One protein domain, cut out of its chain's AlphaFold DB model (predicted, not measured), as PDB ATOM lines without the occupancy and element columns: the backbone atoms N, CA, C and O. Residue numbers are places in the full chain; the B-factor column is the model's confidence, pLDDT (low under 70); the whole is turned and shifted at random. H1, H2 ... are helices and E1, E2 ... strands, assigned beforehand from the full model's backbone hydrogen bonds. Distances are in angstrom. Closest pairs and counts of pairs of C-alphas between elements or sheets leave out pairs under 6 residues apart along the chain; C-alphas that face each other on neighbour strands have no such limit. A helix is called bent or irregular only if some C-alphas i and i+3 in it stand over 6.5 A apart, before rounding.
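AT A GLANCE: This is residues 26 to 138 of the 827 residues of an uncharacterized protein of Mytilus galloprovincialis (UniProt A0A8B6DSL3). A four-stranded antiparallel sheet is the middle layer of a flat domain, with the long helix H4 slanting over one face and H1 over part of the other, three layers in all. H3 only grazes the sheet, with residues 83 to 87, and the short H2 is close to H1. The printed part has 113 residues, with four named helices and four named strands in the order E1 H1 E2 H2 H3 E3 E4 H4, and the sheet's order is E1 E3 E4 E2. The class is mixed, helices and strands; the whole is compact, with a radius of gyration of the C-alphas of 13.9 A and spans of 39 by 38 by 18 A.

IN THESE COORDINATES: In the sheet, E1 is residues 32 to 37, 16.4 A long, beginning at C-alpha 32 (30.346, 18.415, -28.342). E3 is residues 95 to 100, 16.3 A; E4 is residues 109 to 114, 17.5 A; E2 is residues 62 to 64. H4, residues 121 to 136, is 21.8 A long and ends at C-alpha 136 (27.393, 11.793, -34.657). H1, residues 45 to 56, is 17.7 A long and irregular: C-alphas 46 and 49 are 7.6 A apart. H2 is residues 67 to 70, and H3 is residues 79 to 87, 12.4 A.

HOW THE PARTS SIT: E1 and E3 are antiparallel at 160 degrees, with N 35 and O 97 within hydrogen-bond range at 2.9 A. E3 and E4 form a hairpin at 164 degrees, with N 98 and O 111 at 2.8 A. E4 and the edge strand E2 are antiparallel at 146 degrees, with N 63 and O 112 at 2.8 A. H4 is on the sheet at a height of 9.3 A, over E3 and only just over E1 and E4, with 3 C-alphas on each; on the local plane it runs slantwise to E3 at 41 degrees. The closest C-alphas of H4 and E3, those of Ser 128 and Asn 96, are 7.7 A apart. H1 is on the opposite face, over E4, and its closest C-alphas to E4 are those of Leu 54 and Arg 114, 6.2 A. H1 and H2 are close but not clearly touching, with the C-alphas of Leu 50 and His 70 5.7 A apart. H2 and H3 are only just apart, 8.5 A at the closest. E2, H2, H3 and E3 form a split strand-helix-strand unit, its two strands running the same way with E4 between them, and its crossover is right-handed. Every O i to N i+4 pair is within hydrogen-bond range in H3 and H4, 5 of 8 are in H1, and H2 is too short for such a pair.

THE WHOLE: The two C-alphas farthest apart, those of Ser 105 and Asn 118, are 40.0 A apart. The printed part has no cut and no long link. The mean pLDDT of the printed part is 74.6, and 35 residues are under 70, among them 72 to 83 and 102 to 108.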
ATOM      1  N   ARG A  26      21.461  24.786 -31.299       59.94
ATOM      2  CA  ARG A  26      22.616  23.976 -30.944       59.94
ATOM      3  C   ARG A  26      22.807  22.906 -31.999       59.94
ATOM      4  O   ARG A  26      21.918  22.083 -32.197       59.94
ATOM      5  N   GLU A  27      23.957  22.934 -32.647       63.16
ATOM      6  CA  GLU A  27      24.391  21.889 -33.563       63.16
ATOM      7  C   GLU A  27      25.297  20.907 -32.820       63.16
ATOM      8  O   GLU A  27      26.063  21.303 -31.933       63.16
ATOM      9  N   VAL A  28      25.226  19.627 -33.192       61.88
ATOM     10  CA  VAL A  28      26.064  18.561 -32.614       61.88
ATOM     11  C   VAL A  28      27.553  18.876 -32.783       61.88
ATOM     12  O   VAL A  28      28.349  18.534 -31.917       61.88
ATOM     13  N   ALA A  29      27.934  19.565 -33.861       62.94
ATOM     14  CA  ALA A  29      29.320  19.960 -34.104       62.94
ATOM     15  C   ALA A  29      29.849  20.983 -33.081       62.94
ATOM     16  O   ALA A  29      30.997  20.876 -32.667       62.94
ATOM     17  N   ASP A  30      29.002  21.914 -32.631       63.00
ATOM     18  CA  ASP A  30      29.422  23.062 -31.813       63.00
ATOM     19  C   ASP A  30      29.246  22.842 -30.301       63.00
ATOM     20  O   ASP A  30      29.728  23.629 -29.489       63.00
ATOM     21  N   HIS A  31      28.511  21.797 -29.907       70.31
ATOM     22  CA  HIS A  31      28.141  21.525 -28.508       70.31
ATOM     23  C   HIS A  31      28.648  20.172 -28.010       70.31
ATOM     24  O   HIS A  31      28.098  19.606 -27.054       70.31
ATOM     25  N   THR A  32      29.684  19.666 -28.674       75.81
ATOM     26  CA  THR A  32      30.346  18.415 -28.342       75.81
ATOM     27  C   THR A  32      31.826  18.654 -28.076       75.81
ATOM     28  O   THR A  32      32.490  19.357 -28.831       75.81
ATOM     29  N   TRP A  33      32.344  18.030 -27.024       80.00
ATOM     30  CA  TRP A  33      33.732  18.162 -26.578       80.00
ATOM     31  C   TRP A  33      34.350  16.771 -26.478       80.00
ATOM     32  O   TRP A  33      33.674  15.841 -26.035       80.00
ATOM     33  N   ILE A  34      35.609  16.631 -26.896       81.94
ATOM     34  CA  ILE A  34      36.399  15.414 -26.689       81.94
ATOM     35  C   ILE A  34      37.534  15.760 -25.740       81.94
ATOM     36  O   ILE A  34      38.347  16.627 -26.057       81.94
ATOM     37  N   GLU A  35      37.592  15.064 -24.614       81.69
ATOM     38  CA  GLU A  35      38.667  15.177 -23.632       81.69
ATOM     39  C   GLU A  35      39.413  13.845 -23.542       81.69
ATOM     40  O   GLU A  35      38.808  12.773 -23.617       81.69
ATOM     41  N   SER A  36      40.736  13.913 -23.425       81.62
ATOM     42  CA  SER A  36      41.607  12.745 -23.278       81.62
ATOM     43  C   SER A  36      42.054  12.630 -21.828       81.62
ATOM     44  O   SER A  36      42.514  13.612 -21.251       81.62
ATOM     45  N   HIS A  37      41.921  11.435 -21.261       81.75
ATOM     46  CA  HIS A  37      42.344  11.108 -19.904       81.75
ATOM     47  C   HIS A  37      43.409  10.014 -19.947       81.75
ATOM     48  O   HIS A  37      43.201   8.959 -20.555       81.75
ATOM     49  N   ASP A  38      44.528  10.272 -19.275       81.88
ATOM     50  CA  ASP A  38      45.625   9.318 -19.128       81.88
ATOM     51  C   ASP A  38      45.277   8.214 -18.117       81.88
ATOM     52  O   ASP A  38      44.406   8.379 -17.253       81.88
ATOM     53  N   SER A  39      45.959   7.073 -18.231       83.69
ATOM     54  CA  SER A  39      45.824   5.968 -17.281       83.69
ATOM     55  C   SER A  39      46.428   6.311 -15.918       83.69
ATOM     56  O   SER A  39      47.358   7.110 -15.795       83.69
ATOM     57  N   VAL A  40      45.884   5.696 -14.868       83.38
ATOM     58  CA  VAL A  40      46.328   5.859 -13.481       83.38
ATOM     59  C   VAL A  40      46.524   4.481 -12.852       83.38
ATOM     60  O   VAL A  40      45.705   3.587 -13.062       83.38
ATOM     61  N   ASP A  41      47.578   4.322 -12.050       75.38
ATOM     62  CA  ASP A  41      47.936   3.037 -11.429       75.38
ATOM     63  C   ASP A  41      46.941   2.569 -10.348       75.38
ATOM     64  O   ASP A  41      46.805   1.370 -10.111       75.38
ATOM     65  N   ASP A  42      46.231   3.500  -9.697       81.19
ATOM     66  CA  ASP A  42      45.271   3.208  -8.624       81.19
ATOM     67  C   ASP A  42      43.861   3.713  -8.977       81.19
ATOM     68  O   ASP A  42      43.591   4.921  -9.033       81.19
ATOM     69  N   VAL A  43      42.950   2.770  -9.235       82.31
ATOM     70  CA  VAL A  43      41.568   3.042  -9.653       82.31
ATOM     71  C   VAL A  43      40.650   3.040  -8.438       82.31
ATOM     72  O   VAL A  43      40.429   2.018  -7.787       82.31
ATOM     73  N   ALA A  44      40.031   4.191  -8.164       81.25
ATOM     74  CA  ALA A  44      39.100   4.323  -7.050       81.25
ATOM     75  C   ALA A  44      37.924   3.321  -7.164       81.25
ATOM     76  O   ALA A  44      37.378   3.144  -8.259       81.25
ATOM     77  N   PRO A  45      37.422   2.746  -6.048       77.44
ATOM     78  CA  PRO A  45      36.360   1.730  -6.071       77.44
ATOM     79  C   PRO A  45      35.096   2.142  -6.837       77.44
ATOM     80  O   PRO A  45      34.466   1.308  -7.487       77.44
ATOM     81  N   LYS A  46      34.762   3.440  -6.824       79.00
ATOM     82  CA  LYS A  46      33.627   4.029  -7.556       79.00
ATOM     83  C   LYS A  46      33.728   3.919  -9.087       79.00
ATOM     84  O   LYS A  46      32.708   4.039  -9.755       79.00
ATOM     85  N   TYR A  47      34.922   3.682  -9.635       82.69
ATOM     86  CA  TYR A  47      35.168   3.517 -11.073       82.69
ATOM     87  C   TYR A  47      35.437   2.061 -11.481       82.69
ATOM     88  O   TYR A  47      35.454   1.760 -12.669       82.69
ATOM     89  N   SER A  48      35.581   1.141 -10.518       81.12
ATOM     90  CA  SER A  48      36.001  -0.253 -10.747       81.12
ATOM     91  C   SER A  48      35.158  -1.019 -11.775       81.12
ATOM     92  O   SER A  48      35.687  -1.809 -12.557       81.12
ATOM     93  N   PHE A  49      33.842  -0.804 -11.807       82.31
ATOM     94  CA  PHE A  49      32.959  -1.480 -12.760       82.31
ATOM     95  C   PHE A  49      33.122  -0.945 -14.186       82.31
ATOM     96  O   PHE A  49      33.225  -1.725 -15.132       82.31
ATOM     97  N   LEU A  50      33.196   0.380 -14.329       83.31
ATOM     98  CA  LEU A  50      33.426   1.041 -15.610       83.31
ATOM     99  C   LEU A  50      34.819   0.704 -16.168       83.31
ATOM    100  O   LEU A  50      34.942   0.416 -17.358       83.31
ATOM    101  N   ASP A  51      35.832   0.651 -15.299       84.88
ATOM    102  CA  ASP A  51      37.199   0.251 -15.641       84.88
ATOM    103  C   ASP A  51      37.239  -1.167 -16.224       84.88
ATOM    104  O   ASP A  51      37.660  -1.364 -17.360       84.88
ATOM    105  N   ASN A  52      36.645  -2.141 -15.525       84.94
ATOM    106  CA  ASN A  52      36.563  -3.532 -15.980       84.94
ATOM    107  C   ASN A  52      35.905  -3.703 -17.362       84.94
ATOM    108  O   ASN A  52      36.264  -4.619 -18.109       84.94
ATOM    109  N   ILE A  53      34.915  -2.868 -17.695       83.56
ATOM    110  CA  ILE A  53      34.256  -2.884 -19.009       83.56
ATOM    111  C   ILE A  53      35.196  -2.311 -20.071       83.56
ATOM    112  O   ILE A  53      35.386  -2.927 -21.122       83.56
ATOM    113  N   LEU A  54      35.813  -1.162 -19.796       84.38
ATOM    114  CA  LEU A  54      36.683  -0.466 -20.745       84.38
ATOM    115  C   LEU A  54      37.981  -1.233 -21.026       84.38
ATOM    116  O   LEU A  54      38.429  -1.246 -22.172       84.38
ATOM    117  N   THR A  55      38.536  -1.966 -20.056       85.06
ATOM    118  CA  THR A  55      39.700  -2.846 -20.276       85.06
ATOM    119  C   THR A  55      39.385  -3.986 -21.250       85.06
ATOM    120  O   THR A  55      40.256  -4.403 -22.015       85.06
ATOM    121  N   LYS A  56      38.140  -4.480 -21.257       84.31
ATOM    122  CA  LYS A  56      37.683  -5.575 -22.133       84.31
ATOM    123  C   LYS A  56      37.227  -5.100 -23.512       84.31
ATOM    124  O   LYS A  56      37.091  -5.922 -24.419       84.31
ATOM    125  N   LEU A  57      36.971  -3.803 -23.681       81.56
ATOM    126  CA  LEU A  57      36.530  -3.246 -24.953       81.56
ATOM    127  C   LEU A  57      37.699  -3.120 -25.948       81.56
ATOM    128  O   LEU A  57      38.796  -2.703 -25.568       81.56
ATOM    129  N   PRO A  58      37.480  -3.438 -27.240       84.62
ATOM    130  CA  PRO A  58      38.461  -3.173 -28.286       84.62
ATOM    131  C   PRO A  58      38.806  -1.682 -28.380       84.62
ATOM    132  O   PRO A  58      37.948  -0.823 -28.149       84.62
ATOM    133  N   TYR A  59      40.038  -1.365 -28.789       84.44
ATOM    134  CA  TYR A  59      40.458   0.019 -29.022       84.44
ATOM    135  C   TYR A  59      39.504   0.742 -29.978       84.44
ATOM    136  O   TYR A  59      39.109   0.191 -31.009       84.44
ATOM    137  N   TYR A  60      39.166   1.989 -29.643       81.38
ATOM    138  CA  TYR A  60      38.258   2.849 -30.413       81.38
ATOM    139  C   TYR A  60      36.806   2.335 -30.531       81.38
ATOM    140  O   TYR A  60      36.031   2.859 -31.337       81.38
ATOM    141  N   SER A  61      36.414   1.337 -29.729       79.12
ATOM    142  CA  SER A  61      35.012   0.950 -29.548       79.12
ATOM    143  C   SER A  61      34.357   1.838 -28.488       79.12
ATOM    144  O   SER A  61      34.891   1.983 -27.391       79.12
ATOM    145  N   HIS A  62      33.214   2.444 -28.814       79.44
ATOM    146  CA  HIS A  62      32.546   3.420 -27.952       79.44
ATOM    147  C   HIS A  62      31.577   2.755 -26.971       79.44
ATOM    148  O   HIS A  62      30.790   1.890 -27.346       79.44
ATOM    149  N   LEU A  63      31.616   3.207 -25.722       80.25
ATOM    150  CA  LEU A  63      30.679   2.864 -24.662       80.25
ATOM    151  C   LEU A  63      29.808   4.084 -24.361       80.25
ATOM    152  O   LEU A  63      30.328   5.170 -24.121       80.25
ATOM    153  N   TYR A  64      28.491   3.907 -24.357       78.12
ATOM    154  CA  TYR A  64      27.566   4.921 -23.855       78.12
ATOM    155  C   TYR A  64      27.520   4.872 -22.324       78.12
ATOM    156  O   TYR A  64      27.268   3.812 -21.748       78.12
ATOM    157  N   PHE A  65      27.742   6.007 -21.660       76.81
ATOM    158  CA  PHE A  65      27.696   6.085 -20.203       76.81
ATOM    159  C   PHE A  65      26.250   6.203 -19.700       76.81
ATOM    160  O   PHE A  65      25.660   7.284 -19.662       76.81
ATOM    161  N   ASP A  66      25.696   5.067 -19.286       68.81
ATOM    162  CA  ASP A  66      24.443   4.972 -18.531       68.81
ATOM    163  C   ASP A  66      24.696   4.965 -17.013       68.81
ATOM    164  O   ASP A  66      25.398   4.096 -16.494       68.81
ATOM    165  N   GLU A  67      24.104   5.918 -16.298       69.38
ATOM    166  CA  GLU A  67      24.233   6.059 -14.846       69.38
ATOM    167  C   GLU A  67      23.667   4.860 -14.072       69.38
ATOM    168  O   GLU A  67      24.259   4.444 -13.079       69.38
ATOM    169  N   GLN A  68      22.558   4.268 -14.526       63.38
ATOM    170  CA  GLN A  68      21.896   3.170 -13.810       63.38
ATOM    171  C   GLN A  68      22.680   1.858 -13.889       63.38
ATOM    172  O   GLN A  68      22.452   0.952 -13.089       63.38
ATOM    173  N   ILE A  69      23.582   1.761 -14.866       68.00
ATOM    174  CA  ILE A  69      24.350   0.554 -15.165       68.00
ATOM    175  C   ILE A  69      25.795   0.711 -14.692       68.00
ATOM    176  O   ILE A  69      26.359  -0.224 -14.130       68.00
ATOM    177  N   HIS A  70      26.408   1.876 -14.912       74.56
ATOM    178  CA  HIS A  70      27.850   2.052 -14.738       74.56
ATOM    179  C   HIS A  70      28.263   2.668 -13.394       74.56
ATOM    180  O   HIS A  70      29.459   2.712 -13.105       74.56
ATOM    181  N   VAL A  71      27.314   3.116 -12.564       73.88
ATOM    182  CA  VAL A  71      27.585   3.644 -11.218       73.88
ATOM    183  C   VAL A  71      27.166   2.615 -10.170       73.88
ATOM    184  O   VAL A  71      25.986   2.340  -9.978       73.88
ATOM    185  N   THR A  72      28.142   2.038  -9.469       63.84
ATOM    186  CA  THR A  72      27.918   0.961  -8.487       63.84
ATOM    187  C   THR A  72      27.657   1.450  -7.060       63.84
ATOM    188  O   THR A  72      27.218   0.664  -6.222       63.84
ATOM    189  N   MET A  73      27.896   2.733  -6.759       58.50
ATOM    190  CA  MET A  73      27.721   3.320  -5.425       58.50
ATOM    191  C   MET A  73      26.813   4.555  -5.477       58.50
ATOM    192  O   MET A  73      27.309   5.649  -5.709       58.50
ATOM    193  N   ASN A  74      25.517   4.363  -5.189       60.16
ATOM    194  CA  ASN A  74      24.445   5.376  -5.142       60.16
ATOM    195  C   ASN A  74      24.237   6.193  -6.443       60.16
ATOM    196  O   ASN A  74      25.176   6.663  -7.070       60.16
ATOM    197  N   GLN A  75      22.977   6.402  -6.839       63.19
ATOM    198  CA  GLN A  75      22.636   7.282  -7.971       63.19
ATOM    199  C   GLN A  75      22.989   8.745  -7.653       63.19
ATOM    200  O   GLN A  75      22.918   9.151  -6.486       63.19
ATOM    201  N   PHE A  76      23.358   9.532  -8.670       66.75
ATOM    202  CA  PHE A  76      23.698  10.944  -8.492       66.75
ATOM    203  C   PHE A  76      22.460  11.719  -8.034       66.75
ATOM    204  O   PHE A  76      21.367  11.570  -8.581       66.75
ATOM    205  N   LYS A  77      22.615  12.567  -7.014       57.84
ATOM    206  CA  LYS A  77      21.500  13.365  -6.479       57.84
ATOM    207  C   LYS A  77      21.197  14.581  -7.346       57.84
ATOM    208  O   LYS A  77      20.056  15.039  -7.378       57.84
ATOM    209  N   ASP A  78      22.207  15.106  -8.037       59.00
ATOM    210  CA  ASP A  78      22.079  16.233  -8.953       59.00
ATOM    211  C   ASP A  78      23.010  16.112 -10.177       59.00
ATOM    212  O   ASP A  78      23.906  15.269 -10.252       59.00
ATOM    213  N   SER A  79      22.791  16.970 -11.178       55.75
ATOM    214  CA  SER A  79      23.604  16.975 -12.402       55.75
ATOM    215  C   SER A  79      25.057  17.409 -12.173       55.75
ATOM    216  O   SER A  79      25.904  17.119 -13.013       55.75
ATOM    217  N   MET A  80      25.361  18.093 -11.065       59.94
ATOM    218  CA  MET A  80      26.707  18.574 -10.756       59.94
ATOM    219  C   MET A  80      27.589  17.438 -10.225       59.94
ATOM    220  O   MET A  80      28.759  17.358 -10.597       59.94
ATOM    221  N   GLU A  81      27.029  16.523  -9.431       67.31
ATOM    222  CA  GLU A  81      27.683  15.277  -9.016       67.31
ATOM    223  C   GLU A  81      28.047  14.405 -10.226       67.31
ATOM    224  O   GLU A  81      29.181  13.933 -10.313       67.31
ATOM    225  N   LYS A  82      27.142  14.283 -11.211       69.69
ATOM    226  CA  LYS A  82      27.416  13.570 -12.472       69.69
ATOM    227  C   LYS A  82      28.564  14.208 -13.258       69.69
ATOM    228  O   LYS A  82      29.460  13.504 -13.716       69.69
ATOM    229  N   THR A  83      28.564  15.533 -13.417       68.25
ATOM    230  CA  THR A  83      29.648  16.234 -14.127       68.25
ATOM    231  C   THR A  83      30.990  16.058 -13.419       68.25
ATOM    232  O   THR A  83      31.982  15.770 -14.080       68.25
ATOM    233  N   ARG A  84      31.033  16.154 -12.084       74.50
ATOM    234  CA  ARG A  84      32.264  15.904 -11.312       74.50
ATOM    235  C   ARG A  84      32.747  14.464 -11.457       74.50
ATOM    236  O   ARG A  84      33.935  14.238 -11.629       74.50
ATOM    237  N   PHE A  85      31.835  13.491 -11.446       78.50
ATOM    238  CA  PHE A  85      32.191  12.083 -11.616       78.50
ATOM    239  C   PHE A  85      32.894  11.805 -12.951       78.50
ATOM    240  O   PHE A  85      33.859  11.041 -12.957       78.50
ATOM    241  N   ILE A  86      32.421  12.427 -14.039       75.75
ATOM    242  CA  ILE A  86      32.990  12.298 -15.388       75.75
ATOM    243  C   ILE A  86      34.289  13.097 -15.541       75.75
ATOM    244  O   ILE A  86      35.242  12.574 -16.104       75.75
ATOM    245  N   ASN A  87      34.359  14.321 -15.014       76.25
ATOM    246  CA  ASN A  87      35.567  15.144 -15.128       76.25
ATOM    247  C   ASN A  87      36.732  14.599 -14.278       76.25
ATOM    248  O   ASN A  87      37.887  14.714 -14.673       76.25
ATOM    249  N   ASP A  88      36.444  13.970 -13.133       79.00
ATOM    250  CA  ASP A  88      37.454  13.381 -12.239       79.00
ATOM    251  C   ASP A  88      37.718  11.890 -12.537       79.00
ATOM    252  O   ASP A  88      38.141  11.134 -11.654       79.00
ATOM    253  N   LEU A  89      37.415  11.435 -13.758       81.25
ATOM    254  CA  LEU A  89      37.539  10.033 -14.144       81.25
ATOM    255  C   LEU A  89      39.010   9.582 -14.114       81.25
ATOM    256  O   LEU A  89      39.865  10.158 -14.787       81.25
ATOM    257  N   LYS A  90      39.289   8.527 -13.336       82.62
ATOM    258  CA  LYS A  90      40.607   7.882 -13.215       82.62
ATOM    259  C   LYS A  90      40.457   6.387 -13.468       82.62
ATOM    260  O   LYS A  90      39.782   5.713 -12.691       82.62
ATOM    261  N   LEU A  91      41.051   5.901 -14.553       85.75
ATOM    262  CA  LEU A  91      40.934   4.522 -15.039       85.75
ATOM    263  C   LEU A  91      42.321   3.924 -15.285       85.75
ATOM    264  O   LEU A  91      43.286   4.657 -15.482       85.75
ATOM    265  N   SER A  92      42.413   2.595 -15.302       84.38
ATOM    266  CA  SER A  92      43.661   1.854 -15.534       84.38
ATOM    267  C   SER A  92      44.115   1.880 -16.997       84.38
ATOM    268  O   SER A  92      45.240   1.498 -17.315       84.38
ATOM    269  N   VAL A  93      43.251   2.339 -17.905       85.31
ATOM    270  CA  VAL A  93      43.511   2.465 -19.345       85.31
ATOM    271  C   VAL A  93      43.277   3.907 -19.798       85.31
ATOM    272  O   VAL A  93      42.354   4.545 -19.285       85.31
ATOM    273  N   PRO A  94      44.045   4.429 -20.772       85.94
ATOM    274  CA  PRO A  94      43.789   5.763 -21.292       85.94
ATOM    275  C   PRO A  94      42.511   5.758 -22.132       85.94
ATOM    276  O   PRO A  94      42.230   4.827 -22.907       85.94
ATOM    277  N   VAL A  95      41.719   6.814 -21.979       87.00
ATOM    278  CA  VAL A  95      40.404   6.930 -22.610       87.00
ATOM    279  C   VAL A  95      40.181   8.308 -23.198       87.00
ATOM    280  O   VAL A  95      40.677   9.311 -22.697       87.00
ATOM    281  N   ASN A  96      39.355   8.353 -24.238       86.94
ATOM    282  CA  ASN A  96      38.760   9.595 -24.702       86.94
ATOM    283  C   ASN A  96      37.284   9.623 -24.319       86.94
ATOM    284  O   ASN A  96      36.570   8.624 -24.463       86.94
ATOM    285  N   ILE A  97      36.844  10.784 -23.849       84.56
ATOM    286  CA  ILE A  97      35.486  11.053 -23.404       84.56
ATOM    287  C   ILE A  97      34.870  12.068 -24.355       84.56
ATOM    288  O   ILE A  97      35.380  13.172 -24.519       84.56
ATOM    289  N   LEU A  98      33.753  11.700 -24.970       83.19
ATOM    290  CA  LEU A  98      32.918  12.584 -25.768       83.19
ATOM    291  C   LEU A  98      31.727  13.035 -24.931       83.19
ATOM    292  O   LEU A  98      30.882  12.214 -24.574       83.19
ATOM    293  N   THR A  99      31.617  14.335 -24.688       80.62
ATOM    294  CA  THR A  99      30.474  14.922 -23.983       80.62
ATOM    295  C   THR A  99      29.658  15.776 -24.940       80.62
ATOM    296  O   THR A  99      30.172  16.747 -25.488       80.62
ATOM    297  N   TYR A 100      28.376  15.451 -25.107       78.19
ATOM    298  CA  TYR A 100      27.412  16.240 -25.872       78.19
ATOM    299  C   TYR A 100      26.360  16.855 -24.945       78.19
ATOM    300  O   TYR A 100      25.703  16.159 -24.164       78.19
ATOM    301  N   ASN A 101      26.185  18.175 -25.054       70.25
ATOM    302  CA  ASN A 101      25.269  18.950 -24.219       70.25
ATOM    303  C   ASN A 101      24.104  19.532 -25.041       70.25
ATOM    304  O   ASN A 101      24.140  20.715 -25.418       70.25
ATOM    305  N   PRO A 102      23.023  18.757 -25.252       58.72
ATOM    306  CA  PRO A 102      21.884  19.203 -26.056       58.72
ATOM    307  C   PRO A 102      21.088  20.355 -25.420       58.72
ATOM    308  O   PRO A 102      20.385  21.087 -26.113       58.72
ATOM    309  N   GLY A 103      21.237  20.574 -24.109       54.62
ATOM    310  CA  GLY A 103      20.549  21.631 -23.365       54.62
ATOM    311  C   GLY A 103      19.096  21.298 -23.001       54.62
ATOM    312  O   GLY A 103      18.521  20.315 -23.453       54.62
ATOM    313  N   GLY A 104      18.495  22.140 -22.152       55.09
ATOM    314  CA  GLY A 104      17.184  21.871 -21.544       55.09
ATOM    315  C   GLY A 104      17.297  21.038 -20.262       55.09
ATOM    316  O   GLY A 104      18.340  21.043 -19.616       55.09
ATOM    317  N   SER A 105      16.223  20.342 -19.878       46.56
ATOM    318  CA  SER A 105      16.189  19.420 -18.725       46.56
ATOM    319  C   SER A 105      16.779  18.034 -19.029       46.56
ATOM    320  O   SER A 105      16.698  17.135 -18.196       46.56
ATOM    321  N   ILE A 106      17.333  17.843 -20.230       48.31
ATOM    322  CA  ILE A 106      17.980  16.609 -20.681       48.31
ATOM    323  C   ILE A 106      19.467  16.758 -20.340       48.31
ATOM    324  O   ILE A 106      20.137  17.637 -20.879       48.31
ATOM    325  N   GLY A 107      19.950  15.973 -19.373       56.25
ATOM    326  CA  GLY A 107      21.338  16.026 -18.898       56.25
ATOM    327  C   GLY A 107      22.377  15.719 -19.987       56.25
ATOM    328  O   GLY A 107      22.034  15.352 -21.109       56.25
ATOM    329  N   SER A 108      23.665  15.861 -19.657       66.44
ATOM    330  CA  SER A 108      24.768  15.593 -20.589       66.44
ATOM    331  C   SER A 108      24.794  14.128 -21.049       66.44
ATOM    332  O   SER A 108      24.658  13.199 -20.241       66.44
ATOM    333  N   ILE A 109      24.975  13.935 -22.358       72.81
ATOM    334  CA  ILE A 109      25.168  12.633 -23.003       72.81
ATOM    335  C   ILE A 109      26.676  12.396 -23.093       72.81
ATOM    336  O   ILE A 109      27.394  13.257 -23.600       72.81
ATOM    337  N   VAL A 110      27.156  11.251 -22.603       80.00
ATOM    338  CA  VAL A 110      28.593  10.960 -22.503       80.00
ATOM    339  C   VAL A 110      28.911   9.610 -23.143       80.00
ATOM    340  O   VAL A 110      28.244   8.614 -22.862       80.00
ATOM    341  N   PHE A 111      29.938   9.577 -23.992       82.00
ATOM    342  CA  PHE A 111      30.522   8.354 -24.542       82.00
ATOM    343  C   PHE A 111      31.995   8.253 -24.158       82.00
ATOM    344  O   PHE A 111      32.692   9.261 -24.132       82.00
ATOM    345  N   ILE A 112      32.474   7.041 -23.891       85.44
ATOM    346  CA  ILE A 112      33.850   6.776 -23.455       85.44
ATOM    347  C   ILE A 112      34.424   5.649 -24.315       85.44
ATOM    348  O   ILE A 112      33.735   4.661 -24.572       85.44
ATOM    349  N   TRP A 113      35.667   5.766 -24.777       86.12
ATOM    350  CA  TRP A 113      36.361   4.662 -25.451       86.12
ATOM    351  C   TRP A 113      37.832   4.584 -25.078       86.12
ATOM    352  O   TRP A 113      38.486   5.593 -24.827       86.12
ATOM    353  N   ARG A 114      38.356   3.359 -25.116       88.06
ATOM    354  CA  ARG A 114      39.758   3.058 -24.848       88.06
ATOM    355  C   ARG A 114      40.657   3.431 -26.026       88.06
ATOM    356  O   ARG A 114      40.335   3.141 -27.185       88.06
ATOM    357  N   VAL A 115      41.813   4.008 -25.712       85.31
ATOM    358  CA  VAL A 115      42.865   4.417 -26.653       85.31
ATOM    359  C   VAL A 115      44.143   3.596 -26.372       85.31
ATOM    360  O   VAL A 115      44.301   3.087 -25.267       85.31
ATOM    361  N   PRO A 116      45.016   3.339 -27.360       81.88
ATOM    362  CA  PRO A 116      46.307   2.678 -27.129       81.88
ATOM    363  C   PRO A 116      47.378   3.631 -26.568       81.88
ATOM    364  O   PRO A 116      47.508   4.752 -27.053       81.88
ATOM    365  N   ASP A 117      48.204   3.134 -25.638       71.75
ATOM    366  CA  ASP A 117      49.242   3.903 -24.917       71.75
ATOM    367  C   ASP A 117      50.401   4.410 -25.805       71.75
ATOM    368  O   ASP A 117      51.036   5.415 -25.507       71.75
ATOM    369  N   ASN A 118      50.676   3.739 -26.932       67.38
ATOM    370  CA  ASN A 118      51.915   3.916 -27.712       67.38
ATOM    371  C   ASN A 118      51.750   4.714 -29.023       67.38
ATOM    372  O   ASN A 118      52.526   4.519 -29.960       67.38
ATOM    373  N   LYS A 119      50.726   5.566 -29.150       65.62
ATOM    374  CA  LYS A 119      50.484   6.343 -30.384       65.62
ATOM    375  C   LYS A 119      50.737   7.834 -30.206       65.62
ATOM    376  O   LYS A 119      50.411   8.416 -29.181       65.62
ATOM    377  N   LEU A 120      51.276   8.462 -31.255       70.00
ATOM    378  CA  LEU A 120      51.433   9.915 -31.331       70.00
ATOM    379  C   LEU A 120      50.065  10.605 -31.143       70.00
ATOM    380  O   LEU A 120      49.080  10.142 -31.732       70.00
ATOM    381  N   PRO A 121      49.985  11.733 -30.408       66.44
ATOM    382  CA  PRO A 121      48.729  12.452 -30.175       66.44
ATOM    383  C   PRO A 121      47.950  12.771 -31.462       66.44
ATOM    384  O   PRO A 121      46.725  12.684 -31.492       66.44
ATOM    385  N   SER A 122      48.658  13.046 -32.564       66.00
ATOM    386  CA  SER A 122      48.071  13.303 -33.885       66.00
ATOM    387  C   SER A 122      47.318  12.100 -34.472       66.00
ATOM    388  O   SER A 122      46.267  12.269 -35.096       66.00
ATOM    389  N   GLU A 123      47.808  10.877 -34.251       68.19
ATOM    390  CA  GLU A 123      47.120   9.661 -34.682       68.19
ATOM    391  C   GLU A 123      45.876   9.409 -33.832       68.19
ATOM    392  O   GLU A 123      44.810   9.114 -34.377       68.19
ATOM    393  N   ILE A 124      45.985   9.583 -32.512       71.25
ATOM    394  CA  ILE A 124      44.865   9.428 -31.571       71.25
ATOM    395  C   ILE A 124      43.728  10.389 -31.933       71.25
ATOM    396  O   ILE A 124      42.566   9.970 -31.993       71.25
ATOM    397  N   SER A 125      44.042  11.647 -32.255       72.81
ATOM    398  CA  SER A 125      43.055  12.621 -32.731       72.81
ATOM    399  C   SER A 125      42.397  12.181 -34.043       72.81
ATOM    400  O   SER A 125      41.173  12.234 -34.153       72.81
ATOM    401  N   SER A 126      43.158  11.664 -35.017       76.06
ATOM    402  CA  SER A 126      42.607  11.191 -36.299       76.06
ATOM    403  C   SER A 126      41.624  10.024 -36.131       76.06
ATOM    404  O   SER A 126      40.540  10.017 -36.723       76.06
ATOM    405  N   TYR A 127      41.956   9.040 -35.288       77.81
ATOM    406  CA  TYR A 127      41.046   7.930 -34.990       77.81
ATOM    407  C   TYR A 127      39.838   8.379 -34.161       77.81
ATOM    408  O   TYR A 127      38.727   7.919 -34.419       77.81
ATOM    409  N   SER A 128      40.015   9.324 -33.238       79.06
ATOM    410  CA  SER A 128      38.916   9.882 -32.439       79.06
ATOM    411  C   SER A 128      37.899  10.635 -33.293       79.06
ATOM    412  O   SER A 128      36.701  10.488 -33.076       79.06
ATOM    413  N   VAL A 129      38.344  11.339 -34.338       80.06
ATOM    414  CA  VAL A 129      37.447  11.956 -35.331       80.06
ATOM    415  C   VAL A 129      36.634  10.895 -36.083       80.06
ATOM    416  O   VAL A 129      35.440  11.083 -36.311       80.06
ATOM    417  N   LYS A 130      37.230   9.741 -36.421       80.50
ATOM    418  CA  LYS A 130      36.503   8.622 -37.055       80.50
ATOM    419  C   LYS A 130      35.469   7.997 -36.117       80.50
ATOM    420  O   LYS A 130      34.396   7.609 -36.575       80.50
ATOM    421  N   VAL A 131      35.776   7.891 -34.825       80.50
ATOM    422  CA  VAL A 131      34.820   7.424 -33.809       80.50
ATOM    423  C   VAL A 131      33.691   8.440 -33.639       80.50
ATOM    424  O   VAL A 131      32.524   8.058 -33.683       80.50
ATOM    425  N   PHE A 132      34.009   9.734 -33.563       80.31
ATOM    426  CA  PHE A 132      33.012  10.799 -33.503       80.31
ATOM    427  C   PHE A 132      32.087  10.803 -34.723       80.31
ATOM    428  O   PHE A 132      30.878  10.895 -34.556       80.31
ATOM    429  N   ALA A 133      32.611  10.616 -35.938       78.44
ATOM    430  CA  ALA A 133      31.788  10.516 -37.143       78.44
ATOM    431  C   ALA A 133      30.769   9.361 -37.065       78.44
ATOM    432  O   ALA A 133      29.635   9.516 -37.512       78.44
ATOM    433  N   LYS A 134      31.137   8.232 -36.440       78.62
ATOM    434  CA  LYS A 134      30.209   7.115 -36.186       78.62
ATOM    435  C   LYS A 134      29.158   7.467 -35.129       78.62
ATOM    436  O   LYS A 134      27.998   7.110 -35.296       78.62
ATOM    437  N   ILE A 135      29.552   8.166 -34.061       75.38
ATOM    438  CA  ILE A 135      28.648   8.546 -32.963       75.38
ATOM    439  C   ILE A 135      27.706   9.686 -33.367       75.38
ATOM    440  O   ILE A 135      26.564   9.713 -32.919       75.38
ATOM    441  N   ARG A 136      28.138  10.593 -34.250       73.94
ATOM    442  CA  ARG A 136      27.393  11.793 -34.657       73.94
ATOM    443  C   ARG A 136      25.967  11.482 -35.108       73.94
ATOM    444  O   ARG A 136      25.053  12.194 -34.719       73.94
ATOM    445  N   HIS A 137      25.772  10.412 -35.879       65.19
ATOM    446  CA  HIS A 137      24.449  10.002 -36.363       65.19
ATOM    447  C   HIS A 137      23.521   9.455 -35.265       65.19
ATOM    448  O   HIS A 137      22.321   9.338 -35.489       65.19
ATOM    449  N   MET A 138      24.062   9.110 -34.093       59.66
ATOM    450  CA  MET A 138      23.307   8.620 -32.936       59.66
ATOM    451  C   MET A 138      22.962   9.733 -31.935       59.66
ATOM    452  O   MET A 138      22.193   9.495 -31.005       59.66
TER     453      MET A 138